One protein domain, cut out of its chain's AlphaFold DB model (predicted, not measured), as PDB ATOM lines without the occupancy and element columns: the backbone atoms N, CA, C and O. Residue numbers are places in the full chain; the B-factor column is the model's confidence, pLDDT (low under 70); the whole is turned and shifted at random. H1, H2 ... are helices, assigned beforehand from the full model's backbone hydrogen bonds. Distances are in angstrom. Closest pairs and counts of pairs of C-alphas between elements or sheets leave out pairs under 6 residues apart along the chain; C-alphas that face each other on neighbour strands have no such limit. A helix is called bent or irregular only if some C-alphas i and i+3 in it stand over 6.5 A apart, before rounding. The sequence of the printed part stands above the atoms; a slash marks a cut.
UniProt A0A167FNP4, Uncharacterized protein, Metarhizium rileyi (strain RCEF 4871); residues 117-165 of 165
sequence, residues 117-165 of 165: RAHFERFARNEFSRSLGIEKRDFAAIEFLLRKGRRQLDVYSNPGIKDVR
ATOM      1  N   ARG A 117     -10.721 -45.128  56.431       62.03
ATOM      2  CA  ARG A 117     -11.726 -44.473  55.581       62.03
ATOM      3  C   ARG A 117     -11.210 -43.178  54.953       62.03
ATOM      4  O   ARG A 117     -11.413 -42.979  53.760       62.03
ATOM      5  N   ALA A 118     -10.568 -42.308  55.732       65.75
ATOM      6  CA  ALA A 118     -10.097 -41.010  55.238       65.75
ATOM      7  C   ALA A 118      -8.955 -41.179  54.222       65.75
ATOM      8  O   ALA A 118      -8.904 -40.485  53.205       65.75
ATOM      9  N   HIS A 119      -8.083 -42.157  54.471       63.72
ATOM     10  CA  HIS A 119      -7.018 -42.559  53.562       63.72
ATOM     11  C   HIS A 119      -7.577 -43.138  52.259       63.72
ATOM     12  O   HIS A 119      -7.231 -42.643  51.188       63.72
ATOM     13  N   PHE A 120      -8.536 -44.072  52.324       67.00
ATOM     14  CA  PHE A 120      -9.207 -44.591  51.127       67.00
ATOM     15  C   PHE A 120      -9.969 -43.507  50.346       67.00
ATOM     16  O   PHE A 120      -9.896 -43.477  49.121       67.00
ATOM     17  N   GLU A 121     -10.663 -42.580  51.017       70.62
ATOM     18  CA  GLU A 121     -11.368 -41.478  50.347       70.62
ATOM     19  C   GLU A 121     -10.392 -40.531  49.631       70.62
ATOM     20  O   GLU A 121     -10.620 -40.156  48.478       70.62
ATOM     21  N   ARG A 122      -9.271 -40.183  50.275       74.56
ATOM     22  CA  ARG A 122      -8.216 -39.353  49.675       74.56
ATOM     23  C   ARG A 122      -7.519 -40.070  48.518       74.56
ATOM     24  O   ARG A 122      -7.294 -39.453  47.479       74.56
ATOM     25  N   PHE A 123      -7.226 -41.360  48.671       70.94
ATOM     26  CA  PHE A 123      -6.674 -42.217  47.626       70.94
ATOM     27  C   PHE A 123      -7.609 -42.281  46.413       70.94
ATOM     28  O   PHE A 123      -7.194 -41.966  45.299       70.94
ATOM     29  N   ALA A 124      -8.892 -42.586  46.634       74.62
ATOM     30  CA  ALA A 124      -9.905 -42.623  45.588       74.62
ATOM     31  C   ALA A 124     -10.012 -41.268  44.874       74.62
ATOM     32  O   ALA A 124      -9.932 -41.217  43.650       74.62
ATOM     33  N   ARG A 125     -10.112 -40.153  45.615       78.06
ATOM     34  CA  ARG A 125     -10.139 -38.803  45.025       78.06
ATOM     35  C   ARG A 125      -8.897 -38.509  44.183       78.06
ATOM     36  O   ARG A 125      -9.046 -37.967  43.095       78.06
ATOM     37  N   ASN A 126      -7.702 -38.882  44.638       77.12
ATOM     38  CA  ASN A 126      -6.463 -38.678  43.884       77.12
ATOM     39  C   ASN A 126      -6.421 -39.509  42.592       77.12
ATOM     40  O   ASN A 126      -6.071 -38.978  41.539       77.12
ATOM     41  N   GLU A 127      -6.811 -40.784  42.650       76.62
ATOM     42  CA  GLU A 127      -6.919 -41.643  41.465       76.62
ATOM     43  C   GLU A 127      -7.967 -41.106  40.477       76.62
ATOM     44  O   GLU A 127      -7.705 -41.053  39.274       76.62
ATOM     45  N   PHE A 128      -9.111 -40.606  40.964       70.25
ATOM     46  CA  PHE A 128     -10.111 -39.988  40.094       70.25
ATOM     47  C   PHE A 128      -9.629 -38.675  39.478       70.25
ATOM     48  O   PHE A 128      -9.799 -38.508  38.271       70.25
ATOM     49  N   SER A 129      -8.961 -37.800  40.236       75.75
ATOM     50  CA  SER A 129      -8.351 -36.567  39.712       75.75
ATOM     51  C   SER A 129      -7.352 -36.846  38.587       75.75
ATOM     52  O   SER A 129      -7.350 -36.131  37.589       75.75
ATOM     53  N   ARG A 130      -6.553 -37.917  38.698       75.38
ATOM     54  CA  ARG A 130      -5.653 -38.383  37.626       75.38
ATOM     55  C   ARG A 130      -6.420 -38.883  36.398       75.38
ATOM     56  O   ARG A 130      -5.993 -38.648  35.275       75.38
ATOM     57  N   SER A 131      -7.565 -39.535  36.599       69.50
ATOM     58  CA  SER A 131      -8.404 -40.060  35.509       69.50
ATOM     59  C   SER A 131      -9.268 -39.015  34.785       69.50
ATOM     60  O   SER A 131      -9.877 -39.342  33.770       69.50
ATOM     61  N   LEU A 132      -9.326 -37.759  35.258       75.19
ATOM     62  CA  LEU A 132     -10.164 -36.708  34.650       75.19
ATOM     63  C   LEU A 132      -9.789 -36.376  33.198       75.19
ATOM     64  O   LEU A 132     -10.647 -35.901  32.456       75.19
ATOM     65  N   GLY A 133      -8.534 -36.616  32.804       78.25
ATOM     66  CA  GLY A 133      -8.051 -36.409  31.436       78.25
ATOM     67  C   GLY A 133      -8.359 -37.554  30.463       78.25
ATOM     68  O   GLY A 133      -8.049 -37.428  29.285       78.25
ATOM     69  N   ILE A 134      -8.947 -38.665  30.924       80.44
ATOM     70  CA  ILE A 134      -9.272 -39.802  30.054       80.44
ATOM     71  C   ILE A 134     -10.481 -39.449  29.188       80.44
ATOM     72  O   ILE A 134     -11.549 -39.078  29.686       80.44
ATOM     73  N   GLU A 135     -10.321 -39.587  27.873       74.62
ATOM     74  CA  GLU A 135     -11.418 -39.386  26.938       74.62
ATOM     75  C   GLU A 135     -12.552 -40.387  27.172       74.62
ATOM     76  O   GLU A 135     -12.334 -41.584  27.327       74.62
ATOM     77  N   LYS A 136     -13.803 -39.919  27.063       79.81
ATOM     78  CA  LYS A 136     -14.995 -40.778  27.196       79.81
ATOM     79  C   LYS A 136     -15.064 -41.929  26.181       79.81
ATOM     80  O   LYS A 136     -15.864 -42.839  26.366       79.81
ATOM     81  N   ARG A 137     -14.284 -41.839  25.099       83.56
ATOM     82  CA  ARG A 137     -14.193 -42.826  24.014       83.56
ATOM     83  C   ARG A 137     -13.221 -43.964  24.332       83.56
ATOM     84  O   ARG A 137     -13.308 -45.011  23.697       83.56
ATOM     85  N   ASP A 138     -12.329 -43.790  25.308       81.94
ATOM     86  CA  ASP A 138     -11.409 -44.840  25.746       81.94
ATOM     87  C   ASP A 138     -12.110 -45.782  26.736       81.94
ATOM     88  O   ASP A 138     -11.903 -45.767  27.955       81.94
ATOM     89  N   PHE A 139     -12.996 -46.612  26.187       80.75
ATOM     90  CA  PHE A 139     -13.716 -47.627  26.948       80.75
ATOM     91  C   PHE A 139     -12.762 -48.613  27.638       80.75
ATOM     92  O   PHE A 139     -13.084 -49.089  28.725       80.75
ATOM     93  N   ALA A 140     -11.584 -48.882  27.062       78.44
ATOM     94  CA  ALA A 140     -10.599 -49.792  27.637       78.44
ATOM     95  C   ALA A 140      -9.976 -49.216  28.920       78.44
ATOM     96  O   ALA A 140      -9.944 -49.906  29.944       78.44
ATOM     97  N   ALA A 141      -9.556 -47.947  28.913       76.94
ATOM     98  CA  ALA A 141      -9.034 -47.276  30.103       76.94
ATOM     99  C   ALA A 141     -10.112 -47.085  31.184       76.94
ATOM    100  O   ALA A 141      -9.853 -47.329  32.367       76.94
ATOM    101  N   ILE A 142     -11.339 -46.714  30.796       79.25
ATOM    102  CA  ILE A 142     -12.470 -46.572  31.728       79.25
ATOM    103  C   ILE A 142     -12.801 -47.920  32.389       79.25
ATOM    104  O   ILE A 142     -12.943 -48.000  33.611       79.25
ATOM    105  N   GLU A 143     -12.883 -48.999  31.609       83.44
ATOM    106  CA  GLU A 143     -13.174 -50.337  32.127       83.44
ATOM    107  C   GLU A 143     -12.025 -50.875  32.999       83.44
ATOM    108  O   GLU A 143     -12.270 -51.474  34.050       83.44
ATOM    109  N   PHE A 144     -10.768 -50.617  32.623       82.00
ATOM    110  CA  PHE A 144      -9.599 -50.923  33.450       82.00
ATOM    111  C   PHE A 144      -9.676 -50.236  34.821       82.00
ATOM    112  O   PHE A 144      -9.497 -50.902  35.844       82.00
ATOM    113  N   LEU A 145     -10.010 -48.942  34.870       79.56
ATOM    114  CA  LEU A 145     -10.172 -48.209  36.129       79.56
ATOM    115  C   LEU A 145     -11.329 -48.742  36.982       79.56
ATOM    116  O   LEU A 145     -11.172 -48.878  38.196       79.56
ATOM    117  N   LEU A 146     -12.459 -49.111  36.371       83.12
ATOM    118  CA  LEU A 146     -13.582 -49.723  37.089       83.12
ATOM    119  C   LEU A 146     -13.204 -51.087  37.687       83.12
ATOM    120  O   LEU A 146     -13.484 -51.338  38.862       83.12
ATOM    121  N   ARG A 147     -12.509 -51.946  36.928       84.00
ATOM    122  CA  ARG A 147     -11.976 -53.224  37.437       84.00
ATOM    123  C   ARG A 147     -10.951 -53.008  38.554       84.00
ATOM    124  O   ARG A 147     -11.007 -53.706  39.566       84.00
ATOM    125  N   LYS A 148     -10.044 -52.037  38.400       80.31
ATOM    126  CA  LYS A 148      -9.023 -51.672  39.397       80.31
ATOM    127  C   LYS A 148      -9.672 -51.213  40.704       80.31
ATOM    128  O   LYS A 148      -9.378 -51.791  41.748       80.31
ATOM    129  N   GLY A 149     -10.602 -50.260  40.638       79.00
ATOM    130  CA  GLY A 149     -11.342 -49.760  41.798       79.00
ATOM    131  C   GLY A 149     -12.183 -50.845  42.477       79.00
ATOM    132  O   GLY A 149     -12.227 -50.912  43.703       79.00
ATOM    133  N   ARG A 150     -12.784 -51.761  41.701       76.81
ATOM    134  CA  ARG A 150     -13.498 -52.924  42.249       76.81
ATOM    135  C   ARG A 150     -12.561 -53.865  43.005       76.81
ATOM    136  O   ARG A 150     -12.843 -54.190  44.151       76.81
ATOM    137  N   ARG A 151     -11.432 -54.245  42.399       77.06
ATOM    138  CA  ARG A 151     -10.427 -55.120  43.024       77.06
ATOM    139  C   ARG A 151      -9.831 -54.486  44.281       77.06
ATOM    140  O   ARG A 151      -9.622 -55.188  45.259       77.06
ATOM    141  N   GLN A 152      -9.603 -53.174  44.274       69.69
ATOM    142  CA  GLN A 152      -9.186 -52.415  45.453       69.69
ATOM    143  C   GLN A 152     -10.255 -52.429  46.550       69.69
ATOM    144  O   GLN A 152      -9.923 -52.698  47.696       69.69
ATOM    145  N   LEU A 153     -11.533 -52.220  46.218       72.81
ATOM    146  CA  LEU A 153     -12.625 -52.306  47.190       72.81
ATOM    147  C   LEU A 153     -12.750 -53.713  47.787       72.81
ATOM    148  O   LEU A 153     -12.890 -53.839  48.998       72.81
ATOM    149  N   ASP A 154     -12.647 -54.764  46.971       70.19
ATOM    150  CA  ASP A 154     -12.694 -56.146  47.457       70.19
ATOM    151  C   ASP A 154     -11.468 -56.455  48.357       70.19
ATOM    152  O   ASP A 154     -11.620 -57.074  49.410       70.19
ATOM    153  N   VAL A 155     -10.278 -55.934  48.024       68.38
ATOM    154  CA  VAL A 155      -9.054 -56.007  48.850       68.38
ATOM    155  C   VAL A 155      -9.216 -55.254  50.180       68.38
ATOM    156  O   VAL A 155      -9.001 -55.845  51.233       68.38
ATOM    157  N   TYR A 156      -9.654 -53.993  50.178       65.06
ATOM    158  CA  TYR A 156      -9.849 -53.197  51.402       65.06
ATOM    159  C   TYR A 156     -11.081 -53.607  52.220       65.06
ATOM    160  O   TYR A 156     -11.195 -53.224  53.380       65.06
ATOM    161  N   SER A 157     -11.978 -54.420  51.653       65.69
ATOM    162  CA  SER A 157     -13.059 -55.080  52.396       65.69
ATOM    163  C   SER A 157     -12.594 -56.288  53.217       65.69
ATOM    164  O   SER A 157     -13.358 -56.807  54.033       65.69
ATOM    165  N   ASN A 158     -11.354 -56.747  53.013       68.50
ATOM    166  CA  ASN A 158     -10.768 -57.834  53.783       68.50
ATOM    167  C   ASN A 158     -10.307 -57.312  55.163       68.50
ATOM    168  O   ASN A 158      -9.449 -56.424  55.211       68.50
ATOM    169  N   PRO A 159     -10.783 -57.887  56.287       56.78
ATOM    170  CA  PRO A 159     -10.376 -57.482  57.636       56.78
ATOM    171  C   PRO A 159      -8.887 -57.739  57.944       56.78
ATOM    172  O   PRO A 159      -8.399 -57.349  59.002       56.78
ATOM    173  N   GLY A 160      -8.101 -58.332  57.044       62.78
ATOM    174  CA  GLY A 160      -6.639 -58.318  57.149       62.78
ATOM    175  C   GLY A 160      -6.006 -56.937  56.916       62.78
ATOM    176  O   GLY A 160      -4.904 -56.683  57.396       62.78
ATOM    177  N   ILE A 161      -6.681 -56.024  56.207       58.25
ATOM    178  CA  ILE A 161      -6.061 -54.793  55.695       58.25
ATOM    179  C   ILE A 161      -6.482 -53.579  56.533       58.25
ATOM    180  O   ILE A 161      -7.634 -53.450  56.950       58.25
ATOM    181  N   LYS A 162      -5.509 -52.718  56.859       54.00
ATOM    182  CA  LYS A 162      -5.687 -51.608  57.811       54.00
ATOM    183  C   LYS A 162      -5.569 -50.210  57.221       54.00
ATOM    184  O   LYS A 162      -6.136 -49.299  57.819       54.00
ATOM    185  N   ASP A 163      -4.871 -50.018  56.104       51.69
ATOM    186  CA  ASP A 163      -4.720 -48.682  55.521       51.69
ATOM    187  C   ASP A 163      -4.439 -48.679  54.011       51.69
ATOM    188  O   ASP A 163      -4.036 -49.693  53.435       51.69
ATOM    189  N   VAL A 164      -4.660 -47.518  53.391       58.50
ATOM    190  CA  VAL A 164      -4.494 -47.234  51.960       58.50
ATOM    191  C   VAL A 164      -3.551 -46.040  51.802       58.50
ATOM    192  O   VAL A 164      -3.981 -44.893  51.898       58.50
ATOM    193  N   ARG A 165      -2.258 -46.310  51.596       52.75
ATOM    194  CA  ARG A 165      -1.221 -45.274  51.436       52.75
ATOM    195  C   ARG A 165      -1.181 -44.670  50.032       52.75
ATOM    196  O   ARG A 165      -1.329 -45.441  49.060       52.75
TER     197      ARG A 165
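Overview. This is residues 117 to 165 of the 165 residues of an uncharacterized protein of Metarhizium rileyi (strain RCEF 4871) (UniProt A0A167FNP4). Two helices, H1 and H2, lie side by side and run in opposite directions as a loose, narrow pair, joined at one end by a loop. At the other end the tail, residues 157 to 165, turns back from H2 toward the side of H1. Residues 135 to 140, of which 139 and 140 belong to H2, stick out at the loop end. The printed part has 49 residues with two named helices, H1 then H2, and no named strand; its class is all helix. The whole is loose, with a radius of gyration of the C-alphas of 12.2 A, and is a rod of 37 by 17 by 11 A.

Along the chain. H1 covers residues 117 to 131 and measures 20.8 A from first to last C-alpha, beginning at C-alpha 117 at (-11.726, -44.473, 55.581). H2 covers residues 139 to 156 and measures 25.4 A, ending at C-alpha 156 at (-9.849, -53.197, 51.402). The last printed C-alpha, that of Arg 165, is at (-1.221, -45.274, 51.436).

Arrangement. H1 and H2 are near each other, with 13 pairs of C-alphas within 10 A; their closest C-alphas are 8.2 A apart. The N-to-C direction of H1 has a z component of -0.96, and that of H2 one of 0.95. In H1 and H2 every O i to N i+4 pair is within hydrogen-bond range. Neither helix is bent.

Size, cuts and confidence. The two C-alphas farthest apart are those of Arg 137 and Gly 160, at 37.3 A. The C-alphas of Arg 117 and Arg 165, the first and last printed residues, are 11.3 A apart. The printed part has no cut, and Arg 165 is the chain's last residue. The link from H1 to H2, of 7 residues, is short. The mean pLDDT of the printed part is 72.3; it is under 70 at residues 117 to 120, 131, 152 and 155 to 165.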